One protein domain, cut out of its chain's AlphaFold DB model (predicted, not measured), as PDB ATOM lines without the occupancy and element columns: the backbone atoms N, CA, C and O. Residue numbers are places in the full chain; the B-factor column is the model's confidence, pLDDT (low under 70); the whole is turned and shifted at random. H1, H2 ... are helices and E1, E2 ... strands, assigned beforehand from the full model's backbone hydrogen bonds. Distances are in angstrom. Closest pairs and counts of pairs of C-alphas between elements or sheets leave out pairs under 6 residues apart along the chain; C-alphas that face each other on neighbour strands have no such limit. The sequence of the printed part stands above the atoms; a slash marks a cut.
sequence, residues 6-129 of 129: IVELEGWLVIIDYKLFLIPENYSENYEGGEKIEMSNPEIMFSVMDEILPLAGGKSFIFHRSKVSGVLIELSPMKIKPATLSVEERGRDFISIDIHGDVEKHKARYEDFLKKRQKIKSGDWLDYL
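What this domain is: This is residues 6 to 129 of the 129 residues of an uncharacterized protein of Pseudomonas sp. 8BK (UniProt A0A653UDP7). A small closed barrel of five strands, E1, E2, E3, E5 and E4 round the ring, has E6 paired onto E5 and helix H1 packed on its outside. The longest helix, H2, packs on H1, off the barrel, and short H3 follows it. The 124 printed residues hold E1 E2 E3 H1 E4 E5 E6 H2 H3 in chain order, class mixed; the sheet is mixed. The whole is compact, radius of gyration of the C-alphas 13.8 A, spanning 38 by 33 by 33 A.

How they stand to each other: Start at E4, residues 63 to 75, antiparallel to E1, residues 6 to 16, and E5, residues 78 to 88, on opposite sides. Within hydrogen-bond range are N 9 and O 68, 2.8 A, and N 86 and O 67, 2.9 A. E2, residues 19 to 24, forms hairpins with E1, N 14 and O 21 at 2.9 A, and with E3, residues 37 to 39, N 22 and O 37 at 2.9 A. E3 is parallel to E5, N 80 and O 38 at 2.9 A. E6, residues 94 to 97, forms a hairpin with E5, N 87 and O 95 at 2.9 A. E1 E2 E3 and E4 E5 E6 are meanders, each strand the antiparallel neighbour of the one before. H1, residues 44 to 51, is on the barrel, outside it, height 8.3 A. H2, residues 103 to 117, touches H1 with residues 106 to 110 alone, about perpendicular at 77 degrees; the closest C-alphas, Phe 46 and His 106, are 5.9 A apart. H3, residues 125 to 128, only just touches H2, with 3 pairs of C-alphas within 8 A, the closest Phe 113 and Tyr 128, 7.3 A. Every O i to N i+4 pair is within hydrogen-bond range in H2, 3 of 4 in H1; H3 is too short for one.

Where its parts are: Find C-alpha 6 at (-59.109, 11.485, -34.885); E1 runs 24.1 A from there, bending by 83 degrees at residue 11. E4 spans 23.8 A, E5 22.7 A. H2 runs 20.8 A to C-alpha 117 at (-29.859, -4.807, -41.618).

The domain as a whole: The C-alphas farthest apart, Ile 6 and Lys 119, are 39.2 A apart. The printed part has no cut. The links E2 to E3 and H1 to E4 are long. Look for pLDDT under 70 at residues 55 to 60, 119 to 124 and 126 to 129.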
ATOM      1  N   ILE A   6     -60.227  11.090 -35.746       96.75
ATOM      2  CA  ILE A   6     -59.109  11.485 -34.885       96.75
ATOM      3  C   ILE A   6     -59.186  10.651 -33.610       96.75
ATOM      4  O   ILE A   6     -60.243  10.558 -32.983       96.75
ATOM      5  N   VAL A   7     -58.063  10.053 -33.231       95.94
ATOM      6  CA  VAL A   7     -57.934   9.227 -32.032       95.94
ATOM      7  C   VAL A   7     -56.812   9.746 -31.155       95.94
ATOM      8  O   VAL A   7     -55.791  10.213 -31.658       95.94
ATOM      9  N   GLU A   8     -57.004   9.633 -29.847       96.44
ATOM     10  CA  GLU A   8     -55.985   9.882 -28.833       96.44
ATOM     11  C   GLU A   8     -55.740   8.579 -28.085       96.44
ATOM     12  O   GLU A   8     -56.675   7.945 -27.594       96.44
ATOM     13  N   LEU A   9     -54.485   8.146 -28.064       95.12
ATOM     14  CA  LEU A   9     -54.076   6.843 -27.567       95.12
ATOM     15  C   LEU A   9     -52.883   7.002 -26.633       95.12
ATOM     16  O   LEU A   9     -51.987   7.812 -26.875       95.12
ATOM     17  N   GLU A  10     -52.857   6.186 -25.587       95.38
ATOM     18  CA  GLU A  10     -51.757   6.107 -24.635       95.38
ATOM     19  C   GLU A  10     -51.311   4.651 -24.490       95.38
ATOM     20  O   GLU A  10     -52.134   3.733 -24.480       95.38
ATOM     21  N   GLY A  11     -50.000   4.429 -24.435       93.75
ATOM     22  CA  GLY A  11     -49.436   3.086 -24.377       93.75
ATOM     23  C   GLY A  11     -47.917   3.062 -24.445       93.75
ATOM     24  O   GLY A  11     -47.255   4.092 -24.390       93.75
ATOM     25  N   TRP A  12     -47.350   1.872 -24.579       92.25
ATOM     26  CA  TRP A  12     -45.919   1.645 -24.724       92.25
ATOM     27  C   TRP A  12     -45.509   1.727 -26.187       92.25
ATOM     28  O   TRP A  12     -45.943   0.933 -27.019       92.25
ATOM     29  N   LEU A  13     -44.656   2.694 -26.495       92.62
ATOM     30  CA  LEU A  13     -44.037   2.841 -27.797       92.62
ATOM     31  C   LEU A  13     -42.902   1.836 -27.935       92.62
ATOM     32  O   LEU A  13     -41.958   1.859 -27.143       92.62
ATOM     33  N   VAL A  14     -42.997   0.981 -28.950       90.44
ATOM     34  CA  VAL A  14     -42.023  -0.077 -29.209       90.44
ATOM     35  C   VAL A  14     -41.694  -0.199 -30.685       90.44
ATOM     36  O   VAL A  14     -42.506   0.125 -31.554       90.44
ATOM     37  N   ILE A  15     -40.504  -0.719 -30.970       88.00
ATOM     38  CA  ILE A  15     -40.115  -1.121 -32.311       88.00
ATOM     39  C   ILE A  15     -40.219  -2.641 -32.422       88.00
ATOM     40  O   ILE A  15     -39.559  -3.373 -31.689       88.00
ATOM     41  N   ILE A  16     -41.025  -3.115 -33.371       85.19
ATOM     42  CA  ILE A  16     -41.130  -4.535 -33.733       85.19
ATOM     43  C   ILE A  16     -40.927  -4.627 -35.237       85.19
ATOM     44  O   ILE A  16     -41.542  -3.873 -35.989       85.19
ATOM     45  N   ASP A  17     -40.046  -5.519 -35.688       83.38
ATOM     46  CA  ASP A  17     -39.745  -5.697 -37.115       83.38
ATOM     47  C   ASP A  17     -39.519  -4.365 -37.855       83.38
ATOM     48  O   ASP A  17     -39.965  -4.178 -38.989       83.38
ATOM     49  N   TYR A  18     -38.794  -3.438 -37.214       84.06
ATOM     50  CA  TYR A  18     -38.414  -2.131 -37.780       84.06
ATOM     51  C   TYR A  18     -39.598  -1.216 -38.090       84.06
ATOM     52  O   TYR A  18     -39.464  -0.233 -38.812       84.06
ATOM     53  N   LYS A  19     -40.759  -1.520 -37.525       90.50
ATOM     54  CA  LYS A  19     -41.929  -0.660 -37.523       90.50
ATOM     55  C   LYS A  19     -42.190  -0.167 -36.117       90.50
ATOM     56  O   LYS A  19     -41.823  -0.814 -35.138       90.50
ATOM     57  N   LEU A  20     -42.856   0.971 -36.040       92.56
ATOM     58  CA  LEU A  20     -43.175   1.609 -34.782       92.56
ATOM     59  C   LEU A  20     -44.611   1.263 -34.381       92.56
ATOM     60  O   LEU A  20     -45.541   1.420 -35.176       92.56
ATOM     61  N   PHE A  21     -44.781   0.778 -33.156       94.38
ATOM     62  CA  PHE A  21     -46.068   0.360 -32.616       94.38
ATOM     63  C   PHE A  21     -46.340   1.022 -31.276       94.38
ATOM     64  O   PHE A  21     -45.423   1.250 -30.489       94.38
ATOM     65  N   LEU A  22     -47.619   1.268 -31.007       94.31
ATOM     66  CA  LEU A  22     -48.119   1.573 -29.677       94.31
ATOM     67  C   LEU A  22     -48.821   0.331 -29.122       94.31
ATOM     68  O   LEU A  22     -49.726  -0.218 -29.755       94.31
ATOM     69  N   ILE A  23     -48.384  -0.119 -27.954       93.19
ATOM     70  CA  ILE A  23     -48.935  -1.273 -27.249       93.19
ATOM     71  C   ILE A  23     -49.763  -0.774 -26.061       93.19
ATOM     72  O   ILE A  23     -49.273   0.078 -25.322       93.19
ATOM     73  N   PRO A  24     -50.992  -1.273 -25.844       90.75
ATOM     74  CA  PRO A  24     -51.812  -0.867 -24.702       90.75
ATOM     75  C   PRO A  24     -51.077  -1.004 -23.360       90.75
ATOM     76  O   PRO A  24     -50.286  -1.924 -23.167       90.75
ATOM     77  N   GLU A  25     -51.347  -0.121 -22.395       87.62
ATOM     78  CA  GLU A  25     -50.682  -0.171 -21.078       87.62
ATOM     79  C   GLU A  25     -50.928  -1.488 -20.323       87.62
ATOM     80  O   GLU A  25     -50.080  -1.930 -19.552       87.62
ATOM     81  N   ASN A  26     -52.068  -2.134 -20.573       84.00
ATOM     82  CA  ASN A  26     -52.492  -3.397 -19.969       84.00
ATOM     83  C   ASN A  26     -51.984  -4.647 -20.718       84.00
ATOM     84  O   ASN A  26     -52.597  -5.713 -20.617       84.00
ATOM     85  N   TYR A  27     -50.905  -4.530 -21.494       79.81
ATOM     86  CA  TYR A  27     -50.351  -5.644 -22.260       79.81
ATOM     87  C   TYR A  27     -49.850  -6.796 -21.372       79.81
ATOM     88  O   TYR A  27     -49.360  -6.605 -20.260       79.81
ATOM     89  N   SER A  28     -49.960  -8.023 -21.885       72.56
ATOM     90  CA  SER A  28     -49.353  -9.217 -21.281       72.56
ATOM     91  C   SER A  28     -47.857  -9.298 -21.594       72.56
ATOM     92  O   SER A  28     -47.450  -8.817 -22.643       72.56
ATOM     93  N   GLU A  29     -47.064 -10.025 -20.797       72.56
ATOM     94  CA  GLU A  29     -45.604 -10.183 -20.989       72.56
ATOM     95  C   GLU A  29     -45.171 -10.508 -22.438       72.56
ATOM     96  O   GLU A  29     -44.117 -10.058 -22.888       72.56
ATOM     97  N   ASN A  30     -46.001 -11.226 -23.208       78.31
ATOM     98  CA  ASN A  30     -45.818 -11.396 -24.651       78.31
ATOM     99  C   ASN A  30     -46.405 -10.218 -25.457       78.31
ATOM    100  O   ASN A  30     -47.452 -10.341 -26.098       78.31
ATOM    101  N   TYR A  31     -45.714  -9.080 -25.442       75.81
ATOM    102  CA  TYR A  31     -46.151  -7.873 -26.151       75.81
ATOM    103  C   TYR A  31     -46.130  -8.031 -27.687       75.81
ATOM    104  O   TYR A  31     -46.949  -7.437 -28.384       75.81
ATOM    105  N   GLU A  32     -45.243  -8.873 -28.233       77.75
ATOM    106  CA  GLU A  32     -45.123  -9.110 -29.681       77.75
ATOM    107  C   GLU A  32     -46.390  -9.776 -30.259       77.75
ATOM    108  O   GLU A  32     -46.865  -9.412 -31.343       77.75
ATOM    109  N   GLY A  33     -46.971 -10.727 -29.519       77.44
ATOM    110  CA  GLY A  33     -48.186 -11.454 -29.901       77.44
ATOM    111  C   GLY A  33     -49.500 -10.745 -29.559       77.44
ATOM    112  O   GLY A  33     -50.557 -11.198 -29.995       77.44
ATOM    113  N   GLY A  34     -49.440  -9.658 -28.788       83.12
ATOM    114  CA  GLY A  34     -50.608  -8.933 -28.298       83.12
ATOM    115  C   GLY A  34     -51.220  -7.949 -29.296       83.12
ATOM    116  O   GLY A  34     -50.774  -7.797 -30.445       83.12
ATOM    117  N   GLU A  35     -52.258  -7.263 -28.811       88.12
ATOM    118  CA  GLU A  35     -52.826  -6.091 -29.470       88.12
ATOM    119  C   GLU A  35     -51.759  -5.000 -29.593       88.12
ATOM    120  O   GLU A  35     -51.022  -4.703 -28.653       88.12
ATOM    121  N   LYS A  36     -51.663  -4.430 -30.789       92.00
ATOM    122  CA  LYS A  36     -50.703  -3.388 -31.130       92.00
ATOM    123  C   LYS A  36     -51.287  -2.520 -32.224       92.00
ATOM    124  O   LYS A  36     -51.964  -3.014 -33.127       92.00
ATOM    125  N   ILE A  37     -50.990  -1.238 -32.135       94.31
ATOM    126  CA  ILE A  37     -51.444  -0.233 -33.083       94.31
ATOM    127  C   ILE A  37     -50.219   0.197 -33.880       94.31
ATOM    128  O   ILE A  37     -49.264   0.725 -33.315       94.31
ATOM    129  N   GLU A  38     -50.211  -0.081 -35.183       95.75
ATOM    130  CA  GLU A  38     -49.112   0.333 -36.058       95.75
ATOM    131  C   GLU A  38     -49.186   1.847 -36.278       95.75
ATOM    132  O   GLU A  38     -50.241   2.389 -36.616       95.75
ATOM    133  N   MET A  39     -48.059   2.541 -36.142       95.06
ATOM    134  CA  MET A  39     -47.949   3.905 -36.644       95.06
ATOM    135  C   MET A  39     -47.504   3.887 -38.100       95.06
ATOM    136  O   MET A  39     -46.574   3.176 -38.490       95.06
ATOM    137  N   SER A  40     -48.171   4.684 -38.931       92.62
ATOM    138  CA  SER A  40     -47.635   5.008 -40.246       92.62
ATOM    139  C   SER A  40     -46.302   5.742 -40.083       92.62
ATOM    140  O   SER A  40     -46.065   6.363 -39.052       92.62
ATOM    141  N   ASN A  41     -45.460   5.701 -41.119       90.88
ATOM    142  CA  ASN A  41     -44.177   6.410 -41.146       90.88
ATOM    143  C   ASN A  41     -43.197   5.902 -40.070       90.88
ATOM    144  O   ASN A  41     -42.934   6.591 -39.083       90.88
ATOM    145  N   PRO A  42     -42.649   4.683 -40.237       89.94
ATOM    146  CA  PRO A  42     -41.732   4.093 -39.262       89.94
ATOM    147  C   PRO A  42     -40.477   4.944 -39.018       89.94
ATOM    148  O   PRO A  42     -39.890   4.845 -37.945       89.94
ATOM    149  N   GLU A  43     -40.090   5.816 -39.955       91.38
ATOM    150  CA  GLU A  43     -38.968   6.748 -39.815       91.38
ATOM    151  C   GLU A  43     -39.068   7.675 -38.590       91.38
ATOM    152  O   GLU A  43     -38.033   8.126 -38.099       91.38
ATOM    153  N   ILE A  44     -40.274   7.881 -38.037       91.94
ATOM    154  CA  ILE A  44     -40.517   8.628 -36.786       91.94
ATOM    155  C   ILE A  44     -39.700   8.069 -35.617       91.94
ATOM    156  O   ILE A  44     -39.355   8.808 -34.695       91.94
ATOM    157  N   MET A  45     -39.324   6.785 -35.657       90.06
ATOM    158  CA  MET A  45     -38.431   6.210 -34.652       90.06
ATOM    159  C   MET A  45     -37.146   7.030 -34.490       90.06
ATOM    160  O   MET A  45     -36.673   7.183 -33.371       90.06
ATOM    161  N   PHE A  46     -36.606   7.616 -35.566       90.00
ATOM    162  CA  PHE A  46     -35.391   8.425 -35.478       90.00
ATOM    163  C   PHE A  46     -35.632   9.789 -34.851       90.00
ATOM    164  O   PHE A  46     -34.752  10.269 -34.147       90.00
ATOM    165  N   SER A  47     -36.814  10.376 -35.037       91.44
ATOM    166  CA  SER A  47     -37.212  11.585 -34.311       91.44
ATOM    167  C   SER A  47     -37.240  11.316 -32.804       91.44
ATOM    168  O   SER A  47     -36.763  12.123 -32.020       91.44
ATOM    169  N   VAL A  48     -37.722  10.139 -32.394       90.31
ATOM    170  CA  VAL A  48     -37.709   9.724 -30.982       90.31
ATOM    171  C   VAL A  48     -36.283   9.470 -30.487       90.31
ATOM    172  O   VAL A  48     -35.927   9.920 -29.406       90.31
ATOM    173  N   MET A  49     -35.458   8.772 -31.272       87.38
ATOM    174  CA  MET A  49     -34.067   8.459 -30.910       87.38
ATOM    175  C   MET A  49     -33.168   9.695 -30.807       87.38
ATOM    176  O   MET A  49     -32.169   9.651 -30.094       87.38
ATOM    177  N   ASP A  50     -33.476  10.759 -31.550       88.25
ATOM    178  CA  ASP A  50     -32.719  12.011 -31.499       88.25
ATOM    179  C   ASP A  50     -33.015  12.795 -30.201       88.25
ATOM    180  O   ASP A  50     -32.142  13.512 -29.714       88.25
ATOM    181  N   GLU A  51     -34.201  12.612 -29.609       87.88
ATOM    182  CA  GLU A  51     -34.661  13.336 -28.413       87.88
ATOM    183  C   GLU A  51     -34.554  12.517 -27.115       87.88
ATOM    184  O   GLU A  51     -34.444  13.081 -26.029       87.88
ATOM    185  N   ILE A  52     -34.596  11.182 -27.199       83.38
ATOM    186  CA  ILE A  52     -34.691  10.305 -26.027       83.38
ATOM    187  C   ILE A  52     -33.576   9.276 -26.014       83.38
ATOM    188  O   ILE A  52     -33.322   8.565 -26.987       83.38
ATOM    189  N   LEU A  53     -32.959   9.134 -24.842       76.00
ATOM    190  CA  LEU A  53     -31.983   8.086 -24.600       76.00
ATOM    191  C   LEU A  53     -32.666   6.715 -24.485       76.00
ATOM    192  O   LEU A  53     -33.622   6.579 -23.717       76.00
ATOM    193  N   PRO A  54     -32.133   5.677 -25.150       72.31
ATOM    194  CA  PRO A  54     -32.667   4.325 -25.039       72.31
ATOM    195  C   PRO A  54     -32.648   3.835 -23.594       72.31
ATOM    196  O   PRO A  54     -31.671   4.031 -22.864       72.31
ATOM    197  N   LEU A  55     -33.713   3.141 -23.196       67.31
ATOM    198  CA  LEU A  55     -33.769   2.465 -21.898       67.31
ATOM    199  C   LEU A  55     -33.128   1.073 -21.931       67.31
ATOM    200  O   LEU A  55     -32.668   0.605 -20.892       67.31
ATOM    201  N   ALA A  56     -33.052   0.425 -23.098       60.81
ATOM    202  CA  ALA A  56     -32.370  -0.855 -23.262       60.81
ATOM    203  C   ALA A  56     -31.871  -1.082 -24.699       60.81
ATOM    204  O   ALA A  56     -32.417  -0.546 -25.662       60.81
ATOM    205  N   GLY A  57     -30.838  -1.920 -24.809       62.81
ATOM    206  CA  GLY A  57     -30.440  -2.622 -26.026       62.81
ATOM    207  C   GLY A  57     -31.003  -4.034 -26.023       62.81
ATOM    208  O   GLY A  57     -30.971  -4.706 -24.993       62.81
ATOM    209  N   GLY A  58     -31.594  -4.457 -27.128       69.19
ATOM    210  CA  GLY A  58     -32.301  -5.726 -27.246       69.19
ATOM    211  C   GLY A  58     -33.227  -5.713 -28.455       69.19
ATOM    212  O   GLY A  58     -32.943  -5.048 -29.447       69.19
ATOM    213  N   LYS A  59     -34.364  -6.413 -28.368       66.81
ATOM    214  CA  LYS A  59     -35.328  -6.533 -29.479       66.81
ATOM    215  C   LYS A  59     -36.035  -5.228 -29.863       66.81
ATOM    216  O   LYS A  59     -36.517  -5.117 -30.986       66.81
ATOM    217  N   SER A  60     -36.071  -4.251 -28.957       62.12
ATOM    218  CA  SER A  60     -36.570  -2.902 -29.217       62.12
ATOM    219  C   SER A  60     -35.668  -1.874 -28.545       62.12
ATOM    220  O   SER A  60     -35.379  -1.992 -27.357       62.12
ATOM    221  N   PHE A  61     -35.261  -0.858 -29.306       70.19
ATOM    222  CA  PHE A  61     -34.499   0.292 -28.809       70.19
ATOM    223  C   PHE A  61     -35.366   1.297 -28.043       70.19
ATOM    224  O   PHE A  61     -34.900   2.006 -27.153       70.19
ATOM    225  N   ILE A  62     -36.641   1.370 -28.422       77.94
ATOM    226  CA  ILE A  62     -37.626   2.279 -27.848       77.94
ATOM    227  C   ILE A  62     -38.566   1.427 -27.001       77.94
ATOM    228  O   ILE A  62     -39.171   0.482 -27.501       77.94
ATOM    229  N   PHE A  63     -38.648   1.719 -25.710       85.62
ATOM    230  CA  PHE A  63     -39.642   1.127 -24.821       85.62
ATOM    231  C   PHE A  63     -40.086   2.189 -23.820       85.62
ATOM    232  O   PHE A  63     -39.619   2.232 -22.687       85.62
ATOM    233  N   HIS A  64     -40.928   3.111 -24.277       89.12
ATOM    234  CA  HIS A  64     -41.334   4.267 -23.480       89.12
ATOM    235  C   HIS A  64     -42.842   4.433 -23.496       89.12
ATOM    236  O   HIS A  64     -43.476   4.325 -24.548       89.12
ATOM    237  N   ARG A  65     -43.423   4.764 -22.343       92.19
ATOM    238  CA  ARG A  65     -44.816   5.196 -22.287       92.19
ATOM    239  C   ARG A  65     -44.976   6.445 -23.145       92.19
ATOM    240  O   ARG A  65     -44.137   7.337 -23.115       92.19
ATOM    241  N   SER A  66     -46.016   6.486 -23.958       94.12
ATOM    242  CA  SER A  66     -46.192   7.496 -24.993       94.12
ATOM    243  C   SER A  66     -47.658   7.824 -25.191       94.12
ATOM    244  O   SER A  66     -48.532   6.975 -25.017       94.12
ATOM    245  N   LYS A  67     -47.908   9.067 -25.591       95.94
ATOM    246  CA  LYS A  67     -49.210   9.593 -25.984       95.94
ATOM    247  C   LYS A  67     -49.152   9.964 -27.454       95.94
ATOM    248  O   LYS A  67     -48.248  10.684 -27.874       95.94
ATOM    249  N   VAL A  68     -50.107   9.473 -28.228       96.19
ATOM    250  CA  VAL A  68     -50.213   9.736 -29.663       96.19
ATOM    251  C   VAL A  68     -51.605  10.250 -29.969       96.19
ATOM    252  O   VAL A  68     -52.594   9.631 -29.583       96.19
ATOM    253  N   SER A  69     -51.678  11.347 -30.716       96.69
ATOM    254  CA  SER A  69     -52.894  11.730 -31.427       96.69
ATOM    255  C   SER A  69     -52.672  11.548 -32.919       96.69
ATOM    256  O   SER A  69     -51.581  11.809 -33.432       96.69
ATOM    257  N   GLY A  70     -53.684  11.084 -33.639       96.31
ATOM    258  CA  GLY A  70     -53.556  10.841 -35.066       96.31
ATOM    259  C   GLY A  70     -54.868  10.498 -35.740       96.31
ATOM    260  O   GLY A  70     -55.913  10.392 -35.105       96.31
ATOM    261  N   VAL A  71     -54.799  10.314 -37.054       97.31
ATOM    262  CA  VAL A  71     -55.942   9.880 -37.858       97.31
ATOM    263  C   VAL A  71     -55.908   8.365 -37.975       97.31
ATOM    264  O   VAL A  71     -54.900   7.796 -38.397       97.31
ATOM    265  N   LEU A  72     -57.010   7.704 -37.642       96.56
ATOM    266  CA  LEU A  72     -57.171   6.277 -37.875       96.56
ATOM    267  C   LEU A  72     -57.228   6.000 -39.380       96.56
ATOM    268  O   LEU A  72     -58.117   6.500 -40.068       96.56
ATOM    269  N   ILE A  73     -56.302   5.197 -39.901       97.12
ATOM    270  CA  ILE A  73     -56.230   4.874 -41.337       97.12
ATOM    271  C   ILE A  73     -56.585   3.416 -41.648       97.12
ATOM    272  O   ILE A  73     -56.963   3.117 -42.776       97.12
ATOM    273  N   GLU A  74     -56.521   2.523 -40.657       95.81
ATOM    274  CA  GLU A  74     -56.896   1.110 -40.788       95.81
ATOM    275  C   GLU A  74     -57.445   0.573 -39.458       95.81
ATOM    276  O   GLU A  74     -56.988   0.983 -38.391       95.81
ATOM    277  N   LEU A  75     -58.432  -0.331 -39.509       90.81
ATOM    278  CA  LEU A  75     -59.125  -0.855 -38.321       90.81
ATOM    279  C   LEU A  75     -58.646  -2.244 -37.868       90.81
ATOM    280  O   LEU A  75     -58.817  -2.574 -36.699       90.81
ATOM    281  N   SER A  76     -58.090  -3.072 -38.760       88.56
ATOM    282  CA  SER A  76     -57.688  -4.444 -38.418       88.56
ATOM    283  C   SER A  76     -56.629  -5.005 -39.388       88.56
ATOM    284  O   SER A  76     -57.009  -5.469 -40.466       88.56
ATOM    285  N   PRO A  77     -55.340  -5.054 -38.997       88.81
ATOM    286  CA  PRO A  77     -54.797  -4.530 -37.740       88.81
ATOM    287  C   PRO A  77     -54.927  -3.003 -37.670       88.81
ATOM    288  O   PRO A  77     -54.940  -2.324 -38.695       88.81
ATOM    289  N   MET A  78     -55.067  -2.459 -36.459       93.50
ATOM    290  CA  MET A  78     -55.255  -1.021 -36.297       93.50
ATOM    291  C   MET A  78     -53.994  -0.269 -36.728       93.50
ATOM    292  O   MET A  78     -52.889  -0.587 -36.280       93.50
ATOM    293  N   LYS A  79     -54.173   0.753 -37.566       96.50
ATOM    294  CA  LYS A  79     -53.092   1.629 -38.011       96.50
ATOM    295  C   LYS A  79     -53.514   3.083 -37.945       96.50
ATOM    296  O   LYS A  79     -54.603   3.443 -38.395       96.50
ATOM    297  N   ILE A  80     -52.624   3.923 -37.433       96.56
ATOM    298  CA  ILE A  80     -52.851   5.361 -37.290       96.56
ATOM    299  C   ILE A  80     -51.774   6.147 -38.027       96.56
ATOM    300  O   ILE A  80     -50.612   5.747 -38.063       96.56
ATOM    301  N   LYS A  81     -52.156   7.286 -38.599       96.50
ATOM    302  CA  LYS A  81     -51.218   8.310 -39.047       96.50
ATOM    303  C   LYS A  81     -51.013   9.309 -37.907       96.50
ATOM    304  O   LYS A  81     -51.954  10.056 -37.625       96.50
ATOM    305  N   PRO A  82     -49.844   9.327 -37.247       96.12
ATOM    306  CA  PRO A  82     -49.615  10.219 -36.119       96.12
ATOM    307  C   PRO A  82     -49.616  11.684 -36.576       96.12
ATOM    308  O   PRO A  82     -49.096  12.024 -37.640       96.12
ATOM    309  N   ALA A  83     -50.238  12.533 -35.764       95.56
ATOM    310  CA  ALA A  83     -50.247  13.989 -35.882       95.56
ATOM    311  C   ALA A  83     -49.474  14.637 -34.724       95.56
ATOM    312  O   ALA A  83     -48.811  15.651 -34.915       95.56
ATOM    313  N   THR A  84     -49.515  14.029 -33.538       96.44
ATOM    314  CA  THR A  84     -48.660  14.391 -32.405       96.44
ATOM    315  C   THR A  84     -48.133  13.134 -31.724       96.44
ATOM    316  O   THR A  84     -48.793  12.091 -31.712       96.44
ATOM    317  N   LEU A  85     -46.933  13.236 -31.157       96.19
ATOM    318  CA  LEU A  85     -46.312  12.193 -30.351       96.19
ATOM    319  C   LEU A  85     -45.645  12.848 -29.145       96.19
ATOM    320  O   LEU A  85     -44.896  13.816 -29.277       96.19
ATOM    321  N   SER A  86     -45.908  12.313 -27.964       95.88
ATOM    322  CA  SER A  86     -45.182  12.658 -26.751       95.88
ATOM    323  C   SER A  86     -44.758  11.393 -26.037       95.88
ATOM    324  O   SER A  86     -45.490  10.406 -26.036       95.88
ATOM    325  N   VAL A  87     -43.584  11.414 -25.425       93.56
ATOM    326  CA  VAL A  87     -42.962  10.222 -24.854       93.56
ATOM    327  C   VAL A  87     -42.460  10.534 -23.450       93.56
ATOM    328  O   VAL A  87     -41.917  11.605 -23.199       93.56
ATOM    329  N   GLU A  88     -42.669   9.607 -22.524       91.75
ATOM    330  CA  GLU A  88     -42.224   9.706 -21.141       91.75
ATOM    331  C   GLU A  88     -40.716   9.447 -21.046       91.75
ATOM    332  O   GLU A  88     -40.209   8.367 -21.388       91.75
ATOM    333  N   GLU A  89     -39.980  10.430 -20.531       83.94
ATOM    334  CA  GLU A  89     -38.550  10.287 -20.295       83.94
ATOM    335  C   GLU A  89     -38.289   9.819 -18.856       83.94
ATOM    336  O   GLU A  89     -38.447  10.571 -17.896       83.94
ATOM    337  N   ARG A  90     -37.830   8.569 -18.690       78.38
ATOM    338  CA  ARG A  90     -37.318   8.029 -17.409       78.38
ATOM    339  C   ARG A  90     -38.278   8.187 -16.214       78.38
ATOM    340  O   ARG A  90     -37.829   8.462 -15.100       78.38
ATOM    341  N   GLY A  91     -39.582   8.007 -16.434       74.25
ATOM    342  CA  GLY A  91     -40.604   8.118 -15.383       74.25
ATOM    343  C   GLY A  91     -40.877   9.555 -14.923       74.25
ATOM    344  O   GLY A  91     -41.267   9.768 -13.774       74.25
ATOM    345  N   ARG A  92     -40.555  10.541 -15.769       80.19
ATOM    346  CA  ARG A  92     -40.802  11.970 -15.542       80.19
ATOM    347  C   ARG A  92     -41.933  12.455 -16.452       80.19
ATOM    348  O   ARG A  92     -42.805  11.689 -16.836       80.19
ATOM    349  N   ASP A  93     -41.926  13.739 -16.784       87.69
ATOM    350  CA  ASP A  93     -42.901  14.329 -17.686       87.69
ATOM    351  C   ASP A  93     -42.774  13.786 -19.118       87.69
ATOM    352  O   ASP A  93     -41.730  13.289 -19.552       87.69
ATOM    353  N   PHE A  94     -43.872  13.907 -19.864       92.06
ATOM    354  CA  PHE A  94     -43.892  13.628 -21.294       92.06
ATOM    355  C   PHE A  94     -43.214  14.768 -22.054       92.06
ATOM    356  O   PHE A  94     -43.612  15.927 -21.922       92.06
ATOM    357  N   ILE A  95     -42.245  14.429 -22.901       92.81
ATOM    358  CA  ILE A  95     -41.643  15.366 -23.849       92.81
ATOM    359  C   ILE A  95     -42.344  15.255 -25.201       92.81
ATOM    360  O   ILE A  95     -42.719  14.163 -25.627       92.81
ATOM    361  N   SER A  96     -42.540  16.383 -25.883       94.38
ATOM    362  CA  SER A  96     -43.100  16.390 -27.237       94.38
ATOM    363  C   SER A  96     -42.017  16.035 -28.248       94.38
ATOM    364  O   SER A  96     -40.949  16.639 -28.231       94.38
ATOM    365  N   ILE A  97     -42.315  15.109 -29.155       94.00
ATOM    366  CA  ILE A  97     -41.416  14.715 -30.240       94.00
ATOM    367  C   ILE A  97     -41.832  15.439 -31.512       94.00
ATOM    368  O   ILE A  97     -42.992  15.363 -31.925       94.00
ATOM    369  N   ASP A  98     -40.885  16.130 -32.145       92.31
ATOM    370  CA  ASP A  98     -41.121  16.742 -33.449       92.31
ATOM    371  C   ASP A  98     -41.099  15.677 -34.555       92.31
ATOM    372  O   ASP A  98     -40.058  15.325 -35.107       92.31
ATOM    373  N   ILE A  99     -42.283  15.154 -34.877       91.00
ATOM    374  CA  ILE A  99     -42.485  14.160 -35.944       91.00
ATOM    375  C   ILE A  99     -42.594  14.787 -37.345       91.00
ATOM    376  O   ILE A  99     -42.734  14.070 -38.337       91.00
ATOM    377  N   HIS A 100     -42.579  16.121 -37.435       88.31
ATOM    378  CA  HIS A 100     -42.684  16.877 -38.684       88.31
ATOM    379  C   HIS A 100     -41.406  17.640 -39.035       88.31
ATOM    380  O   HIS A 100     -41.399  18.317 -40.062       88.31
ATOM    381  N   GLY A 101     -40.360  17.514 -38.215       83.62
ATOM    382  CA  GLY A 101     -39.062  18.151 -38.396       83.62
ATOM    383  C   GLY A 101     -38.320  17.669 -39.643       83.62
ATOM    384  O   GLY A 101     -38.818  17.744 -40.765       83.62
ATOM    385  N   ASP A 102     -37.090  17.187 -39.486       85.50
ATOM    386  CA  ASP A 102     -36.243  16.791 -40.620       85.50
ATOM    387  C   ASP A 102     -36.644  15.421 -41.209       85.50
ATOM    388  O   ASP A 102     -35.898  14.439 -41.183       85.50
ATOM    389  N   VAL A 103     -37.870  15.353 -41.736       86.75
ATOM    390  CA  VAL A 103     -38.513  14.139 -42.251       86.75
ATOM    391  C   VAL A 103     -37.666  13.480 -43.338       86.75
ATOM    392  O   VAL A 103     -37.541  12.259 -43.360       86.75
ATOM    393  N   GLU A 104     -37.058  14.258 -44.236       89.69
ATOM    394  CA  GLU A 104     -36.241  13.707 -45.324       89.69
ATOM    395  C   GLU A 104     -34.936  13.092 -44.803       89.69
ATOM    396  O   GLU A 104     -34.562  11.995 -45.228       89.69
ATOM    397  N   LYS A 105     -34.286  13.715 -43.811       91.06
ATOM    398  CA  LYS A 105     -33.146  13.107 -43.111       91.06
ATOM    399  C   LYS A 105     -33.551  11.819 -42.396       91.06
ATOM    400  O   LYS A 105     -32.827  10.826 -42.484       91.06
ATOM    401  N   HIS A 106     -34.685  11.809 -41.692       90.81
ATOM    402  CA  HIS A 106     -35.162  10.621 -40.972       90.81
ATOM    403  C   HIS A 106     -35.549   9.485 -41.926       90.81
ATOM    404  O   HIS A 106     -35.179   8.338 -41.670       90.81
ATOM    405  N   LYS A 107     -36.177   9.787 -43.069       90.81
ATOM    406  CA  LYS A 107     -36.430   8.808 -44.141       90.81
ATOM    407  C   LYS A 107     -35.137   8.228 -44.701       90.81
ATOM    408  O   LYS A 107     -35.006   7.009 -44.765       90.81
ATOM    409  N   ALA A 108     -34.166   9.074 -45.051       91.62
ATOM    410  CA  ALA A 108     -32.879   8.615 -45.568       91.62
ATOM    411  C   ALA A 108     -32.157   7.710 -44.552       91.62
ATOM    412  O   ALA A 108     -31.669   6.633 -44.904       91.62
ATOM    413  N   ARG A 109     -32.162   8.096 -43.267       90.00
ATOM    414  CA  ARG A 109     -31.608   7.286 -42.171       90.00
ATOM    415  C   ARG A 109     -32.327   5.944 -42.038       90.00
ATOM    416  O   ARG A 109     -31.661   4.929 -41.843       90.00
ATOM    417  N   TYR A 110     -33.651   5.921 -42.190       89.75
ATOM    418  CA  TYR A 110     -34.445   4.694 -42.169       89.75
ATOM    419  C   TYR A 110     -34.135   3.766 -43.341       89.75
ATOM    420  O   TYR A 110     -33.916   2.572 -43.135       89.75
ATOM    421  N   GLU A 111     -34.025   4.291 -44.557       89.62
ATOM    422  CA  GLU A 111     -33.635   3.492 -45.720       89.62
ATOM    423  C   GLU A 111     -32.239   2.884 -45.565       89.62
ATOM    424  O   GLU A 111     -32.030   1.700 -45.843       89.62
ATOM    425  N   ASP A 112     -31.273   3.674 -45.102       88.31
ATOM    426  CA  ASP A 112     -29.909   3.199 -44.887       88.31
ATOM    427  C   ASP A 112     -29.830   2.174 -43.757       88.31
ATOM    428  O   ASP A 112     -29.118   1.171 -43.874       88.31
ATOM    429  N   PHE A 113     -30.609   2.372 -42.699       84.50
ATOM    430  CA  PHE A 113     -30.784   1.396 -41.635       84.50
ATOM    431  C   PHE A 113     -31.340   0.062 -42.170       84.50
ATOM    432  O   PHE A 113     -30.749  -0.995 -41.921       84.50
ATOM    433  N   LEU A 114     -32.390   0.090 -43.002       85.31
ATOM    434  CA  LEU A 114     -32.941  -1.114 -43.636       85.31
ATOM    435  C   LEU A 114     -31.912  -1.835 -44.525       85.31
ATOM    436  O   LEU A 114     -31.826  -3.067 -44.499       85.31
ATOM    437  N   LYS A 115     -31.089  -1.092 -45.279       85.81
ATOM    438  CA  LYS A 115     -30.004  -1.662 -46.104       85.81
ATOM    439  C   LYS A 115     -28.911  -2.313 -45.248       85.81
ATOM    440  O   LYS A 115     -28.435  -3.396 -45.589       85.81
ATOM    441  N   LYS A 116     -28.499  -1.676 -44.144       79.69
ATOM    442  CA  LYS A 116     -27.487  -2.219 -43.214       79.69
ATOM    443  C   LYS A 116     -27.963  -3.518 -42.564       79.69
ATOM    444  O   LYS A 116     -27.200  -4.480 -42.493       79.69
ATOM    445  N   ARG A 117     -29.240  -3.597 -42.183       71.94
ATOM    446  CA  ARG A 117     -29.859  -4.807 -41.618       71.94
ATOM    447  C   ARG A 117     -29.807  -6.015 -42.549       71.94
ATOM    448  O   ARG A 117     -29.552  -7.118 -42.083       71.94
ATOM    449  N   GLN A 118     -29.958  -5.841 -43.861       70.56
ATOM    450  CA  GLN A 118     -29.799  -6.970 -44.792       70.56
ATOM    451  C   GLN A 118     -28.403  -7.617 -44.714       70.56
ATOM    452  O   GLN A 118     -28.244  -8.781 -45.076       70.56
ATOM    453  N   LYS A 119     -27.400  -6.878 -44.222       67.75
ATOM    454  CA  LYS A 119     -26.021  -7.351 -44.042       67.75
ATOM    455  C   LYS A 119     -25.738  -7.855 -42.621       67.75
ATOM    456  O   LYS A 119     -24.923  -8.759 -42.464       67.75
ATOM    457  N   ILE A 120     -26.400  -7.296 -41.606       63.78
ATOM    458  CA  ILE A 120     -26.173  -7.588 -40.181       63.78
ATOM    459  C   ILE A 120     -27.322  -8.454 -39.645       63.78
ATOM    460  O   ILE A 120     -28.441  -7.972 -39.477       63.78
ATOM    461  N   LYS A 121     -27.044  -9.728 -39.334       62.25
ATOM    462  CA  LYS A 121     -27.991 -10.653 -38.682       62.25
ATOM    463  C   LYS A 121     -27.952 -10.518 -37.151       62.25
ATOM    464  O   LYS A 121     -27.712 -11.510 -36.468       62.25
ATOM    465  N   SER A 122     -28.142  -9.310 -36.624       65.69
ATOM    466  CA  SER A 122     -28.269  -9.101 -35.177       65.69
ATOM    467  C   SER A 122     -29.726  -8.877 -34.785       65.69
ATOM    468  O   SER A 122     -30.502  -8.288 -35.535       65.69
ATOM    469  N   GLY A 123     -30.103  -9.402 -33.621       62.69
ATOM    470  CA  GLY A 123     -31.390  -9.131 -32.981       62.69
ATOM    471  C   GLY A 123     -31.323  -7.991 -31.963       62.69
ATOM    472  O   GLY A 123     -32.347  -7.687 -31.357       62.69
ATOM    473  N   ASP A 124     -30.141  -7.402 -31.757       68.50
ATOM    474  CA  ASP A 124     -29.930  -6.292 -30.833       68.50
ATOM    475  C   ASP A 124     -29.925  -4.961 -31.588       68.50
ATOM    476  O   ASP A 124     -29.157  -4.751 -32.527       68.50
ATOM    477  N   TRP A 125     -30.798  -4.052 -31.166       70.56
ATOM    478  CA  TRP A 125     -30.868  -2.698 -31.695       70.56
ATOM    479  C   TRP A 125     -29.600  -1.864 -31.471       70.56
ATOM    480  O   TRP A 125     -29.350  -0.958 -32.268       70.56
ATOM    481  N   LEU A 126     -28.790  -2.154 -30.445       63.88
ATOM    482  CA  LEU A 126     -27.534  -1.427 -30.208       63.88
ATOM    483  C   LEU A 126     -26.510  -1.632 -31.323       63.88
ATOM    484  O   LEU A 126     -25.730  -0.723 -31.589       63.88
ATOM    485  N   ASP A 127     -26.545  -2.769 -32.017       65.44
ATOM    486  CA  ASP A 127     -25.602  -3.068 -33.103       65.44
ATOM    487  C   ASP A 127     -25.844  -2.221 -34.365       65.44
ATOM    488  O   ASP A 127     -25.082  -2.296 -35.334       65.44
ATOM    489  N   TYR A 128     -26.925  -1.439 -34.381       63.06
ATOM    490  CA  TYR A 128     -27.313  -0.588 -35.502       63.06
ATOM    491  C   TYR A 128     -27.091   0.915 -35.268       63.06
ATOM    492  O   TYR A 128     -27.315   1.696 -36.202       63.06
ATOM    493  N   LEU A 129     -26.672   1.309 -34.059       63.44
ATOM    494  CA  LEU A 129     -26.235   2.668 -33.723       63.44
ATOM    495  C   LEU A 129     -24.798   2.926 -34.187       63.44
ATOM    496  O   LEU A 129     -24.569   4.034 -34.722       63.44
TER     497      LEU A 129